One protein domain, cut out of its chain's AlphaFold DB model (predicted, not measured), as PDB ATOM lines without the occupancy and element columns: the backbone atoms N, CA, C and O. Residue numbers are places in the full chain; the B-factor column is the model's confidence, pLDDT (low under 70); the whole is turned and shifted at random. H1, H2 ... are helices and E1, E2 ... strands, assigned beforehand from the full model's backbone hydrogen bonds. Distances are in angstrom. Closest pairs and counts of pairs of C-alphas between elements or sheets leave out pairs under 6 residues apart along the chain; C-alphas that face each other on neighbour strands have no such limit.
ATOM      1  N   TYR A 195     166.745 190.807 181.080       98.00
ATOM      2  CA  TYR A 195     166.553 190.732 179.642       98.00
ATOM      3  C   TYR A 195     165.293 189.944 179.330       98.00
ATOM      4  O   TYR A 195     165.063 188.864 179.864       98.00
ATOM      5  N   VAL A 196     164.492 190.481 178.419       98.19
ATOM      6  CA  VAL A 196     163.331 189.784 177.870       98.19
ATOM      7  C   VAL A 196     163.575 189.570 176.390       98.19
ATOM      8  O   VAL A 196     163.804 190.541 175.664       98.19
ATOM      9  N   VAL A 197     163.545 188.315 175.952       98.38
ATOM     10  CA  VAL A 197     163.648 187.915 174.547       98.38
ATOM     11  C   VAL A 197     162.251 187.555 174.059       98.38
ATOM     12  O   VAL A 197     161.672 186.558 174.479       98.38
ATOM     13  N   TYR A 198     161.718 188.382 173.166       98.12
ATOM     14  CA  TYR A 198     160.397 188.214 172.553       98.12
ATOM     15  C   TYR A 198     160.455 187.376 171.277       98.12
ATOM     16  O   TYR A 198     159.460 186.777 170.886       98.12
ATOM     17  N   HIS A 199     161.607 187.363 170.605       97.62
ATOM     18  CA  HIS A 199     161.849 186.514 169.446       97.62
ATOM     19  C   HIS A 199     163.349 186.287 169.268       97.62
ATOM     20  O   HIS A 199     164.123 187.233 169.085       97.62
ATOM     21  N   GLY A 200     163.747 185.028 169.353       97.25
ATOM     22  CA  GLY A 200     165.101 184.544 169.163       97.25
ATOM     23  C   GLY A 200     165.202 183.544 168.020       97.25
ATOM     24  O   GLY A 200     164.212 183.231 167.355       97.25
ATOM     25  N   ARG A 201     166.411 183.017 167.810       96.31
ATOM     26  CA  ARG A 201     166.639 181.895 166.897       96.31
ATOM     27  C   ARG A 201     165.738 180.722 167.290       96.31
ATOM     28  O   ARG A 201     165.457 180.535 168.470       96.31
ATOM     29  N   ASP A 202     165.264 179.974 166.299       95.00
ATOM     30  CA  ASP A 202     164.439 178.774 166.499       95.00
ATOM     31  C   ASP A 202     163.133 179.032 167.284       95.00
ATOM     32  O   ASP A 202     162.558 178.128 167.881       95.00
ATOM     33  N   GLY A 203     162.656 180.285 167.295       94.75
ATOM     34  CA  GLY A 203     161.458 180.679 168.033       94.75
ATOM     35  C   GLY A 203     161.661 180.748 169.548       94.75
ATOM     36  O   GLY A 203     160.679 180.830 170.283       94.75
ATOM     37  N   HIS A 204     162.907 180.737 170.036       96.69
ATOM     38  CA  HIS A 204     163.191 180.862 171.461       96.69
ATOM     39  C   HIS A 204     162.734 182.217 172.006       96.69
ATOM     40  O   HIS A 204     162.988 183.279 171.433       96.69
ATOM     41  N   GLN A 205     162.079 182.164 173.156       97.31
ATOM     42  CA  GLN A 205     161.574 183.312 173.892       97.31
ATOM     43  C   GLN A 205     161.832 183.066 175.370       97.31
ATOM     44  O   GLN A 205     161.901 181.916 175.807       97.31
ATOM     45  N   GLY A 206     161.979 184.127 176.150       96.81
ATOM     46  CA  GLY A 206     162.186 183.947 177.576       96.81
ATOM     47  C   GLY A 206     162.600 185.195 178.325       96.81
ATOM     48  O   GLY A 206     162.749 186.290 177.775       96.81
ATOM     49  N   PHE A 207     162.811 184.970 179.611       96.31
ATOM     50  CA  PHE A 207     163.225 185.946 180.596       96.31
ATOM     51  C   PHE A 207     164.572 185.508 181.177       96.31
ATOM     52  O   PHE A 207     164.695 184.372 181.628       96.31
ATOM     53  N   PHE A 208     165.567 186.392 181.151       96.38
ATOM     54  CA  PHE A 208     166.957 186.075 181.481       96.38
ATOM     55  C   PHE A 208     167.540 187.121 182.435       96.38
ATOM     56  O   PHE A 208     167.283 188.320 182.297       96.38
ATOM     57  N   ASP A 209     168.369 186.678 183.374       95.19
ATOM     58  CA  ASP A 209     169.099 187.523 184.328       95.19
ATOM     59  C   ASP A 209     170.483 187.957 183.801       95.19
ATOM     60  O   ASP A 209     171.143 188.821 184.381       95.19
ATOM     61  N   ARG A 210     170.946 187.363 182.691       94.44
ATOM     62  CA  ARG A 210     172.271 187.597 182.102       94.44
ATOM     63  C   ARG A 210     172.217 187.648 180.585       94.44
ATOM     64  O   ARG A 210     171.441 186.954 179.935       94.44
ATOM     65  N   PHE A 211     173.108 188.454 180.007       95.75
ATOM     66  CA  PHE A 211     173.264 188.510 178.555       95.75
ATOM     67  C   PHE A 211     174.128 187.366 178.011       95.75
ATOM     68  O   PHE A 211     173.793 186.786 176.984       95.75
ATOM     69  N   ASN A 212     175.226 187.054 178.706       95.19
ATOM     70  CA  ASN A 212     176.126 185.944 178.394       95.19
ATOM     71  C   ASN A 212     175.920 184.840 179.435       95.19
ATOM     72  O   ASN A 212     175.876 185.139 180.631       95.19
ATOM     73  N   GLY A 213     175.804 183.598 178.980       84.56
ATOM     74  CA  GLY A 213     175.628 182.427 179.835       84.56
ATOM     75  C   GLY A 213     176.955 181.928 180.385       84.56
ATOM     76  O   GLY A 213     178.023 182.309 179.900       84.56
ATOM     77  N   ALA A 214     176.876 181.081 181.409       87.19
ATOM     78  CA  ALA A 214     177.937 180.116 181.676       87.19
ATOM     79  C   ALA A 214     177.831 178.971 180.651       87.19
ATOM     80  O   ALA A 214     176.773 178.809 180.049       87.19
ATOM     81  N   ASP A 215     178.895 178.183 180.476       80.00
ATOM     82  CA  ASP A 215     179.085 177.225 179.366       80.00
ATOM     83  C   ASP A 215     177.966 176.172 179.156       80.00
ATOM     84  O   ASP A 215     177.980 175.467 178.150       80.00
ATOM     85  N   GLU A 216     176.973 176.076 180.046       85.56
ATOM     86  CA  GLU A 216     175.882 175.094 179.982       85.56
ATOM     87  C   GLU A 216     174.464 175.702 179.940       85.56
ATOM     88  O   GLU A 216     173.497 174.969 179.735       85.56
ATOM     89  N   GLU A 217     174.303 177.022 180.098       90.50
ATOM     90  CA  GLU A 217     172.980 177.665 180.140       90.50
ATOM     91  C   GLU A 217     172.733 178.548 178.912       90.50
ATOM     92  O   GLU A 217     173.556 179.390 178.548       90.50
ATOM     93  N   LEU A 218     171.566 178.371 178.282       92.81
ATOM     94  CA  LEU A 218     171.172 179.118 177.092       92.81
ATOM     95  C   LEU A 218     171.056 180.612 177.425       92.81
ATOM     96  O   LEU A 218     170.173 181.023 178.179       92.81
ATOM     97  N   SER A 219     171.923 181.441 176.847       95.50
ATOM     98  CA  SER A 219     171.929 182.874 177.132       95.50
ATOM     99  C   SER A 219     171.233 183.710 176.072       95.50
ATOM    100  O   SER A 219     171.023 183.284 174.933       95.50
ATOM    101  N   VAL A 220     170.926 184.965 176.417       96.94
ATOM    102  CA  VAL A 220     170.384 185.940 175.457       96.94
ATOM    103  C   VAL A 220     171.295 186.048 174.240       96.94
ATOM    104  O   VAL A 220     170.807 186.126 173.112       96.94
ATOM    105  N   LYS A 221     172.615 186.043 174.447       97.06
ATOM    106  CA  LYS A 221     173.583 186.063 173.358       97.06
ATOM    107  C   LYS A 221     173.423 184.831 172.475       97.06
ATOM    108  O   LYS A 221     173.254 185.015 171.282       97.06
ATOM    109  N   ASP A 222     173.373 183.620 173.013       96.25
ATOM    110  CA  ASP A 222     173.283 182.401 172.187       96.25
ATOM    111  C   ASP A 222     172.012 182.364 171.329       96.25
ATOM    112  O   ASP A 222     172.034 181.948 170.168       96.25
ATOM    113  N   ILE A 223     170.912 182.875 171.884       96.56
ATOM    114  CA  ILE A 223     169.600 182.918 171.235       96.56
ATOM    115  C   ILE A 223     169.514 184.019 170.169       96.56
ATOM    116  O   ILE A 223     168.760 183.906 169.201       96.56
ATOM    117  N   THR A 224     170.239 185.123 170.348       96.94
ATOM    118  CA  THR A 224     170.082 186.320 169.510       96.94
ATOM    119  C   THR A 224     171.279 186.600 168.605       96.94
ATOM    120  O   THR A 224     171.156 187.335 167.621       96.94
ATOM    121  N   GLN A 225     172.445 186.029 168.893       96.19
ATOM    122  CA  GLN A 225     173.664 186.260 168.137       96.19
ATOM    123  C   GLN A 225     173.502 185.719 166.714       96.19
ATOM    124  O   GLN A 225     173.053 184.598 166.492       96.19
ATOM    125  N   PHE A 226     173.855 186.562 165.741       95.44
ATOM    126  CA  PHE A 226     173.703 186.305 164.304       95.44
ATOM    127  C   PHE A 226     172.260 186.112 163.814       95.44
ATOM    128  O   PHE A 226     172.058 185.822 162.639       95.44
ATOM    129  N   TYR A 227     171.252 186.345 164.661       96.31
ATOM    130  CA  TYR A 227     169.857 186.311 164.240       96.31
ATOM    131  C   TYR A 227     169.379 187.709 163.830       96.31
ATOM    132  O   TYR A 227     169.357 188.643 164.643       96.31
ATOM    133  N   GLU A 228     169.024 187.874 162.554       95.75
ATOM    134  CA  GLU A 228     168.629 189.163 161.963       95.75
ATOM    135  C   GLU A 228     167.360 189.728 162.608       95.75
ATOM    136  O   GLU A 228     167.275 190.924 162.889       95.75
ATOM    137  N   HIS A 229     166.402 188.855 162.913       95.81
ATOM    138  CA  HIS A 229     165.075 189.235 163.390       95.81
ATOM    139  C   HIS A 229     164.936 189.188 164.913       95.81
ATOM    140  O   HIS A 229     163.824 189.143 165.430       95.81
ATOM    141  N   ARG A 230     166.054 189.204 165.647       96.81
ATOM    142  CA  ARG A 230     166.049 189.178 167.114       96.81
ATOM    143  C   ARG A 230     165.255 190.349 167.700       96.81
ATOM    144  O   ARG A 230     165.474 191.507 167.342       96.81
ATOM    145  N   LEU A 231     164.395 190.052 168.666       97.94
ATOM    146  CA  LEU A 231     163.635 191.038 169.428       97.94
ATOM    147  C   LEU A 231     163.908 190.799 170.906       97.94
ATOM    148  O   LEU A 231     163.430 189.826 171.485       97.94
ATOM    149  N   TYR A 232     164.680 191.686 171.524       98.12
ATOM    150  CA  TYR A 232     164.925 191.637 172.958       98.12
ATOM    151  C   TYR A 232     165.002 193.040 173.551       98.12
ATOM    152  O   TYR A 232     165.276 194.017 172.850       98.12
ATOM    153  N   LYS A 233     164.775 193.134 174.860       98.12
ATOM    154  CA  LYS A 233     164.890 194.379 175.616       98.12
ATOM    155  C   LYS A 233     165.584 194.145 176.948       98.12
ATOM    156  O   LYS A 233     165.270 193.196 177.657       98.12
ATOM    157  N   LYS A 234     166.492 195.060 177.279       97.81
ATOM    158  CA  LYS A 234     167.139 195.170 178.587       97.81
ATOM    159  C   LYS A 234     166.309 196.065 179.514       97.81
ATOM    160  O   LYS A 234     165.780 197.090 179.078       97.81
ATOM    161  N   PHE A 235     166.247 195.696 180.783       96.81
ATOM    162  CA  PHE A 235     165.575 196.400 181.865       96.81
ATOM    163  C   PHE A 235     166.504 196.512 183.074       96.81
ATOM    164  O   PHE A 235     167.295 195.611 183.340       96.81
ATOM    165  N   ASP A 236     166.367 197.594 183.834       95.94
ATOM    166  CA  ASP A 236     167.166 197.830 185.045       95.94
ATOM    167  C   ASP A 236     166.486 197.302 186.322       95.94
ATOM    168  O   ASP A 236     167.055 197.360 187.405       95.94
ATOM    169  N   SER A 237     165.250 196.803 186.209       95.19
ATOM    170  CA  SER A 237     164.434 196.317 187.325       95.19
ATOM    171  C   SER A 237     163.787 194.987 186.954       95.19
ATOM    172  O   SER A 237     163.171 194.878 185.888       95.19
ATOM    173  N   PHE A 238     163.911 194.016 187.862       94.56
ATOM    174  CA  PHE A 238     163.269 192.707 187.770       94.56
ATOM    175  C   PHE A 238     161.757 192.853 187.591       94.56
ATOM    176  O   PHE A 238     161.214 192.377 186.599       94.56
ATOM    177  N   ASP A 239     161.099 193.592 188.490       95.06
ATOM    178  CA  ASP A 239     159.640 193.743 188.504       95.06
ATOM    179  C   ASP A 239     159.117 194.301 187.180       95.06
ATOM    180  O   ASP A 239     158.128 193.820 186.627       95.06
ATOM    181  N   LYS A 240     159.820 195.292 186.617       95.94
ATOM    182  CA  LYS A 240     159.439 195.889 185.336       95.94
ATOM    183  C   LYS A 240     159.603 194.904 184.182       95.94
ATOM    184  O   LYS A 240     158.732 194.837 183.317       95.94
ATOM    185  N   ALA A 241     160.708 194.167 184.153       96.44
ATOM    186  CA  ALA A 241     160.971 193.171 183.123       96.44
ATOM    187  C   ALA A 241     159.953 192.023 183.188       96.44
ATOM    188  O   ALA A 241     159.379 191.651 182.166       96.44
ATOM    189  N   TRP A 242     159.684 191.521 184.396       95.94
ATOM    190  CA  TRP A 242     158.739 190.441 184.655       95.94
ATOM    191  C   TRP A 242     157.306 190.840 184.304       95.94
ATOM    192  O   TRP A 242     156.610 190.094 183.617       95.94
ATOM    193  N   MET A 243     156.883 192.046 184.692       96.38
ATOM    194  CA  MET A 243     155.574 192.594 184.330       96.38
ATOM    195  C   MET A 243     155.413 192.698 182.807       96.38
ATOM    196  O   MET A 243     154.399 192.271 182.265       96.38
ATOM    197  N   PHE A 244     156.415 193.236 182.100       97.12
ATOM    198  CA  PHE A 244     156.358 193.381 180.641       97.12
ATOM    199  C   PHE A 244     156.308 192.017 179.945       97.12
ATOM    200  O   PHE A 244     155.505 191.826 179.037       97.12
ATOM    201  N   TRP A 245     157.124 191.060 180.395       97.38
ATOM    202  CA  TRP A 245     157.115 189.689 179.889       97.38
ATOM    203  C   TRP A 245     155.759 189.007 180.090       97.38
ATOM    204  O   TRP A 245     155.196 188.478 179.132       97.38
ATOM    205  N   THR A 246     155.222 189.070 181.309       96.25
ATOM    206  CA  THR A 246     153.944 188.445 181.675       96.25
ATOM    207  C   THR A 246     152.808 188.997 180.822       96.25
ATOM    208  O   THR A 246     152.073 188.228 180.221       96.25
ATOM    209  N   GLU A 247     152.727 190.319 180.643       96.44
ATOM    210  CA  GLU A 247     151.683 190.906 179.797       96.44
ATOM    211  C   GLU A 247     151.759 190.473 178.336       96.44
ATOM    212  O   GLU A 247     150.725 190.255 177.713       96.44
ATOM    213  N   VAL A 248     152.962 190.394 177.764       96.94
ATOM    214  CA  VAL A 248     153.131 189.999 176.358       96.94
ATOM    215  C   VAL A 248     152.817 188.515 176.167       96.94
ATOM    216  O   VAL A 248     152.271 188.136 175.128       96.94
ATOM    217  N   LYS A 249     153.128 187.689 177.174       95.56
ATOM    218  CA  LYS A 249     152.754 186.274 177.222       95.56
ATOM    219  C   LYS A 249     151.236 186.112 177.318       95.56
ATOM    220  O   LYS A 249     150.649 185.454 176.467       95.56
ATOM    221  N   ASP A 250     150.604 186.764 178.288       94.75
ATOM    222  CA  ASP A 250     149.170 186.624 178.562       94.75
ATOM    223  C   ASP A 250     148.297 187.209 177.447       94.75
ATOM    224  O   ASP A 250     147.187 186.737 177.205       94.75
ATOM    225  N   SER A 251     148.795 188.217 176.725       95.50
ATOM    226  CA  SER A 251     148.085 188.792 175.583       95.50
ATOM    227  C   SER A 251     148.228 187.979 174.287       95.50
ATOM    228  O   SER A 251     147.716 188.414 173.256       95.50
ATOM    229  N   GLY A 252     148.973 186.865 174.288       95.50
ATOM    230  CA  GLY A 252     149.209 186.023 173.104       95.50
ATOM    231  C   GLY A 252     150.108 186.656 172.033       95.50
ATOM    232  O   GLY A 252     150.259 186.122 170.938       95.50
ATOM    233  N   VAL A 253     150.741 187.801 172.317       96.75
ATOM    234  CA  VAL A 253     151.624 188.474 171.345       96.75
ATOM    235  C   VAL A 253     152.877 187.639 171.073       96.75
ATOM    236  O   VAL A 253     153.414 187.682 169.968       96.75
ATOM    237  N   LEU A 254     153.328 186.855 172.053       96.50
ATOM    238  CA  LEU A 254     154.436 185.918 171.879       96.50
ATOM    239  C   LEU A 254     154.155 184.853 170.813       96.50
ATOM    240  O   LEU A 254     155.044 184.562 170.013       96.50
ATOM    241  N   ASP A 255     152.930 184.332 170.749       95.62
ATOM    242  CA  ASP A 255     152.546 183.325 169.757       95.62
ATOM    243  C   ASP A 255     152.599 183.905 168.339       95.62
ATOM    244  O   ASP A 255     153.134 183.277 167.426       95.62
ATOM    245  N   LEU A 256     152.164 185.161 168.172       95.81
ATOM    246  CA  LEU A 256     152.240 185.888 166.897       95.81
ATOM    247  C   LEU A 256     153.681 186.114 166.420       95.81
ATOM    248  O   LEU A 256     153.927 186.248 165.223       95.81
ATOM    249  N   LEU A 257     154.631 186.209 167.351       96.38
ATOM    250  CA  LEU A 257     156.040 186.464 167.058       96.38
ATOM    251  C   LEU A 257     156.874 185.185 166.974       96.38
ATOM    252  O   LEU A 257     158.062 185.282 166.679       96.38
ATOM    253  N   ARG A 258     156.300 184.008 167.248       95.56
ATOM    254  CA  ARG A 258     157.053 182.753 167.365       95.56
ATOM    255  C   ARG A 258     157.711 182.344 166.052       95.56
ATOM    256  O   ARG A 258     158.899 182.024 166.032       95.56
ATOM    257  N   ASP A 259     156.944 182.383 164.970       95.06
ATOM    258  CA  ASP A 259     157.398 181.932 163.657       95.06
ATOM    259  C   ASP A 259     158.303 182.976 162.990       95.06
ATOM    260  O   ASP A 259     158.148 184.170 163.257       95.06
ATOM    261  N   PRO A 260     159.230 182.585 162.098       94.06
ATOM    262  CA  PRO A 260     160.068 183.531 161.365       94.06
ATOM    263  C   PRO A 260     159.248 184.590 160.598       94.06
ATOM    264  O   PRO A 260     158.167 184.278 160.087       94.06
ATOM    265  N   PRO A 261     159.743 185.837 160.463       94.81
ATOM    266  CA  PRO A 261     159.035 186.881 159.727       94.81
ATOM    267  C   PRO A 261     158.732 186.475 158.287       94.81
ATOM    268  O   PRO A 261     159.613 186.047 157.541       94.81
ATOM    269  N   THR A 262     157.477 186.651 157.879       96.38
ATOM    270  CA  THR A 262     157.030 186.343 156.517       96.38
ATOM    271  C   THR A 262     156.995 187.610 155.664       96.38
ATOM    272  O   THR A 262     156.670 188.705 156.129       96.38
ATOM    273  N   LYS A 263     157.319 187.495 154.370       95.94
ATOM    274  CA  LYS A 263     157.250 188.637 153.451       95.94
ATOM    275  C   LYS A 263     155.803 189.123 153.313       95.94
ATOM    276  O   LYS A 263     154.939 188.381 152.857       95.94
ATOM    277  N   GLY A 264     155.574 190.400 153.613       95.25
ATOM    278  CA  GLY A 264     154.239 191.005 153.540       95.25
ATOM    279  C   GLY A 264     153.385 190.781 154.787       95.25
ATOM    280  O   GLY A 264     152.182 191.016 154.722       95.25
ATOM    281  N   GLU A 265     153.994 190.350 155.891       97.56
ATOM    282  CA  GLU A 265     153.367 190.315 157.209       97.56
ATOM    283  C   GLU A 265     152.940 191.728 157.647       97.56
ATOM    284  O   GLU A 265     153.677 192.711 157.505       97.56
ATOM    285  N   VAL A 266     151.716 191.829 158.157       97.81
ATOM    286  CA  VAL A 266     151.107 193.054 158.664       97.81
ATOM    287  C   VAL A 266     150.451 192.750 160.004       97.81
ATOM    288  O   VAL A 266     149.737 191.762 160.155       97.81
ATOM    289  N   PHE A 267     150.669 193.636 160.963       98.12
ATOM    290  CA  PHE A 267     150.097 193.584 162.297       98.12
ATOM    291  C   PHE A 267     149.142 194.753 162.490       98.12
ATOM    292  O   PHE A 267     149.484 195.896 162.177       98.12
ATOM    293  N   VAL A 268     147.964 194.482 163.036       98.12
ATOM    294  CA  VAL A 268     146.976 195.494 163.406       98.12
ATOM    295  C   VAL A 268     146.842 195.495 164.920       98.12
ATOM    296  O   VAL A 268     146.364 194.531 165.509       98.12
ATOM    297  N   VAL A 269     147.299 196.572 165.552       98.25
ATOM    298  CA  VAL A 269     147.199 196.778 166.998       98.25
ATOM    299  C   VAL A 269     145.871 197.455 167.286       98.25
ATOM    300  O   VAL A 269     145.702 198.634 166.976       98.25
ATOM    301  N   ILE A 270     144.948 196.718 167.894       97.38
ATOM    302  CA  ILE A 270     143.625 197.212 168.286       97.38
ATOM    303  C   ILE A 270     143.718 197.848 169.673       97.38
ATOM    304  O   ILE A 270     143.308 198.993 169.871       97.38
ATOM    305  N   LYS A 271     144.344 197.137 170.620       97.44
ATOM    306  CA  LYS A 271     144.631 197.638 171.970       97.44
ATOM    307  C   LYS A 271     146.132 197.646 172.215       97.44
ATOM    308  O   LYS A 271     146.772 196.600 172.177       97.44
ATOM    309  N   GLY A 272     146.707 198.813 172.484       97.69
ATOM    310  CA  GLY A 272     148.155 198.944 172.655       97.69
ATOM    311  C   GLY A 272     148.590 200.348 173.050       97.69
ATOM    312  O   GLY A 272     147.768 201.240 173.236       97.69
ATOM    313  N   ALA A 273     149.897 200.566 173.185       97.88
ATOM    314  CA  ALA A 273     150.459 201.888 173.472       97.88
ATOM    315  C   ALA A 273     150.180 202.907 172.356       97.88
ATOM    316  O   ALA A 273     149.984 204.094 172.626       97.88
ATOM    317  N   SER A 274     150.167 202.440 171.111       98.25
ATOM    318  CA  SER A 274     149.755 203.197 169.939       98.25
ATOM    319  C   SER A 274     148.998 202.256 169.000       98.25
ATOM    320  O   SER A 274     149.632 201.530 168.240       98.25
ATOM    321  N   PRO A 275     147.656 202.218 169.052       98.38
ATOM    322  CA  PRO A 275     146.870 201.470 168.074       98.38
ATOM    323  C   PRO A 275     147.200 201.910 166.643       98.38
ATOM    324  O   PRO A 275     147.443 203.096 166.399       98.38
ATOM    325  N   GLY A 276     147.248 200.961 165.709       98.38
ATOM    326  CA  GLY A 276     147.635 201.228 164.325       98.38
ATOM    327  C   GLY A 276     148.067 199.988 163.547       98.38
ATOM    328  O   GLY A 276     147.978 198.862 164.034       98.38
ATOM    329  N   VAL A 277     148.557 200.205 162.323       98.44
ATOM    330  CA  VAL A 277     148.986 199.145 161.397       98.44
ATOM    331  C   VAL A 277     150.502 199.173 161.203       98.44
ATOM    332  O   VAL A 277     151.066 200.175 160.757       98.44
ATOM    333  N   TYR A 278     151.155 198.045 161.471       98.44
ATOM    334  CA  TYR A 278     152.609 197.894 161.499       98.44
ATOM    335  C   TYR A 278     153.062 196.782 160.547       98.44
ATOM    336  O   TYR A 278     152.484 195.704 160.528       98.44
ATOM    337  N   MET A 279     154.118 197.021 159.768       97.50
ATOM    338  CA  MET A 279     154.723 196.007 158.874       97.50
ATOM    339  C   MET A 279     156.049 195.450 159.404       97.50
ATOM    340  O   MET A 279     156.682 194.616 158.771       97.50
ATOM    341  N   ASN A 280     156.527 195.976 160.531       97.38
ATOM    342  CA  ASN A 280     157.814 195.620 161.107       97.38
ATOM    343  C   ASN A 280     157.599 195.224 162.569       97.38
ATOM    344  O   ASN A 280     157.088 196.027 163.351       97.38
ATOM    345  N   ARG A 281     158.014 194.005 162.934       97.69
ATOM    346  CA  ARG A 281     157.867 193.456 164.292       97.69
ATOM    347  C   ARG A 281     158.558 194.304 165.366       97.69
ATOM    348  O   ARG A 281     158.043 194.436 166.471       97.69
ATOM    349  N   MET A 282     159.689 194.935 165.041       97.50
ATOM    350  CA  MET A 282     160.378 195.847 165.959       97.50
ATOM    351  C   MET A 282     159.548 197.113 166.211       97.50
ATOM    352  O   MET A 282     159.400 197.524 167.359       97.50
ATOM    353  N   LEU A 283     158.963 197.715 165.166       98.06
ATOM    354  CA  LEU A 283     158.088 198.888 165.322       98.06
ATOM    355  C   LEU A 283     156.788 198.537 166.052       98.06
ATOM    356  O   LEU A 283     156.333 199.316 166.887       98.06
ATOM    357  N   LEU A 284     156.232 197.350 165.796       98.19
ATOM    358  CA  LEU A 284     155.106 196.811 166.558       98.19
ATOM    359  C   LEU A 284     155.423 196.794 168.062       98.19
ATOM    360  O   LEU A 284     154.667 197.360 168.850       98.19
ATOM    361  N   LEU A 285     156.548 196.191 168.464       98.19
ATOM    362  CA  LEU A 285     156.929 196.116 169.877       98.19
ATOM    363  C   LEU A 285     157.267 197.491 170.463       98.19
ATOM    364  O   LEU A 285     156.795 197.813 171.550       98.19
ATOM    365  N   ILE A 286     158.053 198.322 169.774       97.81
ATOM    366  CA  ILE A 286     158.507 199.616 170.310       97.81
ATOM    367  C   ILE A 286     157.373 200.643 170.363       97.81
ATOM    368  O   ILE A 286     157.165 201.275 171.400       97.81
ATOM    369  N   GLU A 287     156.667 200.846 169.255       98.12
ATOM    370  CA  GLU A 287     155.699 201.934 169.109       98.12
ATOM    371  C   GLU A 287     154.277 201.466 169.391       98.12
ATOM    372  O   GLU A 287     153.575 202.098 170.185       98.12
ATOM    373  N   GLY A 288     153.877 200.355 168.768       98.19
ATOM    374  CA  GLY A 288     152.522 199.818 168.874       98.19
ATOM    375  C   GLY A 288     152.198 199.347 170.287       98.19
ATOM    376  O   GLY A 288     151.159 199.692 170.850       98.19
ATOM    377  N   LEU A 289     153.128 198.618 170.899       98.00
ATOM    378  CA  LEU A 289     152.925 197.952 172.183       98.00
ATOM    379  C   LEU A 289     153.726 198.557 173.339       98.00
ATOM    380  O   LEU A 289     153.362 198.364 174.498       98.00
ATOM    381  N   ALA A 290     154.785 199.317 173.051       97.75
ATOM    382  CA  ALA A 290     155.757 199.782 174.042       97.75
ATOM    383  C   ALA A 290     156.335 198.644 174.908       97.75
ATOM    384  O   ALA A 290     156.578 198.836 176.100       97.75
ATOM    385  N   TRP A 291     156.598 197.491 174.282       97.88
ATOM    386  CA  TRP A 291     157.134 196.256 174.869       97.88
ATOM    387  C   TRP A 291     156.208 195.561 175.871       97.88
ATOM    388  O   TRP A 291     156.669 194.770 176.685       97.88
ATOM    389  N   ARG A 292     154.919 195.887 175.834       97.44
ATOM    390  CA  ARG A 292     153.897 195.363 176.740       97.44
ATOM    391  C   ARG A 292     152.870 194.537 175.984       97.44
ATOM    392  O   ARG A 292     152.870 194.523 174.756       97.44
ATOM    393  N   GLY A 293     151.982 193.880 176.717       96.00
ATOM    394  CA  GLY A 293     150.866 193.160 176.116       96.00
ATOM    395  C   GLY A 293     149.902 194.094 175.388       96.00
ATOM    396  O   GLY A 293     149.835 195.306 175.651       96.00
ATOM    397  N   GLY A 294     149.133 193.516 174.478       96.62
ATOM    398  CA  GLY A 294     148.109 194.209 173.712       96.62
ATOM    399  C   GLY A 294     147.259 193.242 172.905       96.62
ATOM    400  O   GLY A 294     147.557 192.057 172.815       96.62
ATOM    401  N   GLU A 295     146.209 193.770 172.292       96.62
ATOM    402  CA  GLU A 295     145.372 193.012 171.371       96.62
ATOM    403  C   GLU A 295     145.845 193.297 169.950       96.62
ATOM    404  O   GLU A 295     145.703 194.417 169.441       96.62
ATOM    405  N   VAL A 296     146.474 192.289 169.351       96.75
ATOM    406  CA  VAL A 296     147.097 192.374 168.032       96.75
ATOM    407  C   VAL A 296     146.531 191.278 167.149       96.75
ATOM    408  O   VAL A 296     146.415 190.132 167.573       96.75
ATOM    409  N   MET A 297     146.217 191.639 165.910       95.94
ATOM    410  CA  MET A 297     145.908 190.689 164.848       95.94
ATOM    411  C   MET A 297     147.049 190.680 163.839       95.94
ATOM    412  O   MET A 297     147.604 191.736 163.521       95.94
ATOM    413  N   SER A 298     147.395 189.509 163.315       96.81
ATOM    414  CA  SER A 298     148.367 189.368 162.227       96.81
ATOM    415  C   SER A 298     147.679 188.922 160.938       96.81
ATOM    416  O   SER A 298     146.640 188.258 160.950       96.81
ATOM    417  N   GLY A 299     148.252 189.302 159.802       96.25
ATOM    418  CA  GLY A 299     147.805 188.886 158.479       96.25
ATOM    419  C   GLY A 299     148.893 189.114 157.434       96.25
ATOM    420  O   GLY A 299     149.919 189.725 157.715       96.25
ATOM    421  N   ASN A 300     148.671 188.632 156.213       96.62
ATOM    422  CA  ASN A 300     149.590 188.834 155.092       96.62
ATOM    423  C   ASN A 300     148.912 189.665 153.998       96.62
ATOM    424  O   ASN A 300     147.794 189.365 153.582       96.62
ATOM    425  N   GLY A 301     149.580 190.706 153.497       95.88
ATOM    426  CA  GLY A 301     149.060 191.498 152.385       95.88
ATOM    427  C   GLY A 301     149.591 192.925 152.297       95.88
ATOM    428  O   GLY A 301     150.649 193.274 152.813       95.88
ATOM    429  N   LYS A 302     148.847 193.780 151.585       97.06
ATOM    430  CA  LYS A 302     149.188 195.201 151.436       97.06
ATOM    431  C   LYS A 302     148.699 195.983 152.650       97.06
ATOM    432  O   LYS A 302     147.505 195.954 152.938       97.06
ATOM    433  N   LYS A 303     149.590 196.770 153.260       97.19
ATOM    434  CA  LYS A 303     149.303 197.658 154.401       97.19
ATOM    435  C   LYS A 303     148.007 198.461 154.248       97.19
ATOM    436  O   LYS A 303     147.205 198.479 155.168       97.19
ATOM    437  N   ALA A 304     147.773 199.039 153.067       96.94
ATOM    438  CA  ALA A 304     146.591 199.857 152.781       96.94
ATOM    439  C   ALA A 304     145.260 199.146 153.097       96.94
ATOM    440  O   ALA A 304     144.366 199.759 153.662       96.94
ATOM    441  N   ARG A 305     145.147 197.836 152.815       95.88
ATOM    442  CA  ARG A 305     143.922 197.075 153.126       95.88
ATOM    443  C   ARG A 305     143.663 197.005 154.630       95.88
ATOM    444  O   ARG A 305     142.534 197.175 155.068       95.88
ATOM    445  N   PHE A 306     144.713 196.769 155.411       97.12
ATOM    446  CA  PHE A 306     144.622 196.723 156.868       97.12
ATOM    447  C   PHE A 306     144.395 198.115 157.467       97.12
ATOM    448  O   PHE A 306     143.709 198.230 158.474       97.12
ATOM    449  N   GLU A 307     144.924 199.176 156.850       97.81
ATOM    450  CA  GLU A 307     144.654 200.561 157.263       97.81
ATOM    451  C   GLU A 307     143.182 200.938 157.080       97.81
ATOM    452  O   GLU A 307     142.633 201.627 157.935       97.81
ATOM    453  N   ASP A 308     142.531 200.480 156.012       96.19
ATOM    454  CA  ASP A 308     141.106 200.740 155.795       96.19
ATOM    455  C   ASP A 308     140.232 200.017 156.833       96.19
ATOM    456  O   ASP A 308     139.338 200.633 157.415       96.19
ATOM    457  N   VAL A 309     140.551 198.755 157.150       95.38
ATOM    458  CA  VAL A 309     139.889 198.003 158.236       95.38
ATOM    459  C   VAL A 309     140.139 198.668 159.594       95.38
ATOM    460  O   VAL A 309     139.207 198.870 160.369       95.38
ATOM    461  N   PHE A 310     141.379 199.078 159.871       97.06
ATOM    462  CA  PHE A 310     141.723 199.757 161.118       97.06
ATOM    463  C   PHE A 310     140.960 201.078 161.278       97.06
ATOM    464  O   PHE A 310     140.421 201.331 162.351       97.06
ATOM    465  N   LYS A 311     140.845 201.896 160.222       97.88
ATOM    466  CA  LYS A 311     140.037 203.130 160.248       97.88
ATOM    467  C   LYS A 311     138.571 202.847 160.566       97.88
ATOM    468  O   LYS A 311     137.950 203.630 161.278       97.88
ATOM    469  N   GLN A 312     138.015 201.752 160.045       95.62
ATOM    470  CA  GLN A 312     136.645 201.347 160.350       95.62
ATOM    471  C   GLN A 312     136.484 200.993 161.835       95.62
ATOM    472  O   GLN A 312     135.534 201.453 162.463       95.62
ATOM    473  N   TRP A 313     137.414 200.230 162.413       95.81
ATOM    474  CA  TRP A 313     137.400 199.905 163.844       95.81
ATOM    475  C   TRP A 313     137.626 201.124 164.741       95.81
ATOM    476  O   TRP A 313     136.965 201.260 165.770       95.81
ATOM    477  N   ASP A 314     138.515 202.031 164.341       97.56
ATOM    478  CA  ASP A 314     138.782 203.282 165.054       97.56
ATOM    479  C   ASP A 314     137.541 204.186 165.068       97.56
ATOM    480  O   ASP A 314     137.125 204.660 166.122       97.56
ATOM    481  N   ALA A 315     136.854 204.317 163.926       96.62
ATOM    482  CA  ALA A 315     135.585 205.040 163.829       96.62
ATOM    483  C   ALA A 315     134.463 204.423 164.688       96.62
ATOM    484  O   ALA A 315     133.527 205.122 165.077       96.62
ATOM    485  N   GLN A 316     134.554 203.126 164.997       96.56
ATOM    486  CA  GLN A 316     133.634 202.408 165.884       96.56
ATOM    487  C   GLN A 316     134.068 202.439 167.363       96.56
ATOM    488  O   GLN A 316     133.399 201.837 168.197       96.56
ATOM    489  N   ASN A 317     135.155 203.145 167.708       96.88
ATOM    490  CA  ASN A 317     135.762 203.170 169.047       96.88
ATOM    491  C   ASN A 317     136.141 201.775 169.581       96.88
ATOM    492  O   ASN A 317     136.118 201.534 170.787       96.88
ATOM    493  N   LEU A 318     136.485 200.843 168.686       95.25
ATOM    494  CA  LEU A 318     136.977 199.513 169.064       95.25
ATOM    495  C   LEU A 318     138.477 199.529 169.394       95.25
ATOM    496  O   LEU A 318     138.997 198.586 169.989       95.25
ATOM    497  N   THR A 319     139.177 200.598 169.019       96.94
ATOM    498  CA  THR A 319     140.590 200.808 169.324       96.94
ATOM    499  C   THR A 319     140.753 201.374 170.734       96.94
ATOM    500  O   THR A 319     139.983 202.214 171.195       96.94
ATOM    501  N   GLN A 320     141.788 200.927 171.449       97.25
ATOM    502  CA  GLN A 320     142.062 201.409 172.803       97.25
ATOM    503  C   GLN A 320     143.541 201.731 172.985       97.25
ATOM    504  O   GLN A 320     144.415 200.867 172.881       97.25
ATOM    505  N   ARG A 321     143.832 202.991 173.324       97.75
ATOM    506  CA  ARG A 321     145.182 203.413 173.700       97.75
ATOM    507  C   ARG A 321     145.441 203.105 175.174       97.75
ATOM    508  O   ARG A 321     144.734 203.584 176.054       97.75
ATOM    509  N   LEU A 322     146.495 202.345 175.438       96.75
ATOM    510  CA  LEU A 322     146.918 201.910 176.765       96.75
ATOM    511  C   LEU A 322     148.155 202.695 177.229       96.75
ATOM    512  O   LEU A 322     149.022 203.060 176.434       96.75
TER     513      LEU A 322
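What this domain is: This is residues 195 to 322 of the 355 residues of an uncharacterized protein of Lentinula edodes (UniProt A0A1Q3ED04). Two small three-stranded sheets stand one after the other along the longest axis, with the helices H3 and H4 between them. H2 covers the first sheet on its inward side, H5 covers the far side of the second, and the long link of residues 209 to 219 lies with H1 at the end away from H5. The printed part has 128 residues, with five named helices and six named strands in the order E1 E2 H1 E3 H2 H3 E4 E5 H4 E6 H5, mixed in class. The sheets, E2 - E1 - E3 and E5 - E4 - E6, are antiparallel. The whole is compact, with a radius of gyration of the C-alphas of 15.4 A, yet only just elongated, spanning 53 by 32 by 18 A.

How they stand to each other: Start at E1, residues 195 to 199, which forms a hairpin with E2, residues 206 to 208; N 195 and O 208 are 2.8 A apart. H1, residues 220 to 224, only grazes this sheet. On the other side of E1 find E3, residues 231 to 235, with N 196 and O 233 2.9 A apart; E2, H1 and E3 make a split strand-helix-strand unit, E1 between its strands, with a right-handed crossover. H2, residues 238 to 250, is over E1 at a height over the sheet of 9.1 A; the C-alphas of Val 196 and Trp 245 are their closest, 6.5 A apart. Next come H3, residues 253 to 258, E4, residues 265 to 272, and E5, residues 276 to 278, a hairpin with E4, where N 267 and O 278 are 2.8 A apart. H4, residues 281 to 289, is followed by E6, residues 295 to 300, with N 266 and O 299 of E4 and E6 2.8 A apart. E5, H4 and E6 form a second such unit, also right-handed, with E4 between its strands. H5, residues 303 to 315, and H4 are on opposite faces of the second sheet, three layers, at heights of 8.9 A and 8.7 A. H3 and H4 are on the same face. Every O i to N i+4 pair is within hydrogen-bond range in H1, H2, H3 and H5, and 4 of 5 in H4.

Where its parts are: Find C-alpha 195 at (166.553, 190.732, 179.642), where E1 begins. E4 runs 18.4 A from C-alpha 265 at (153.367, 190.315, 157.209), E6 17.3 A and H2 17.9 A. H5 runs 18.2 A to C-alpha 315 at (135.585, 205.040, 163.829).

The domain as a whole: The C-alphas of Asp 215 and Ala 315, the two farthest apart, are 53.9 A apart. The link from E2 to H1, 11 residues, is long. The printed part has no cut, and no printed residue is under 70 in pLDDT.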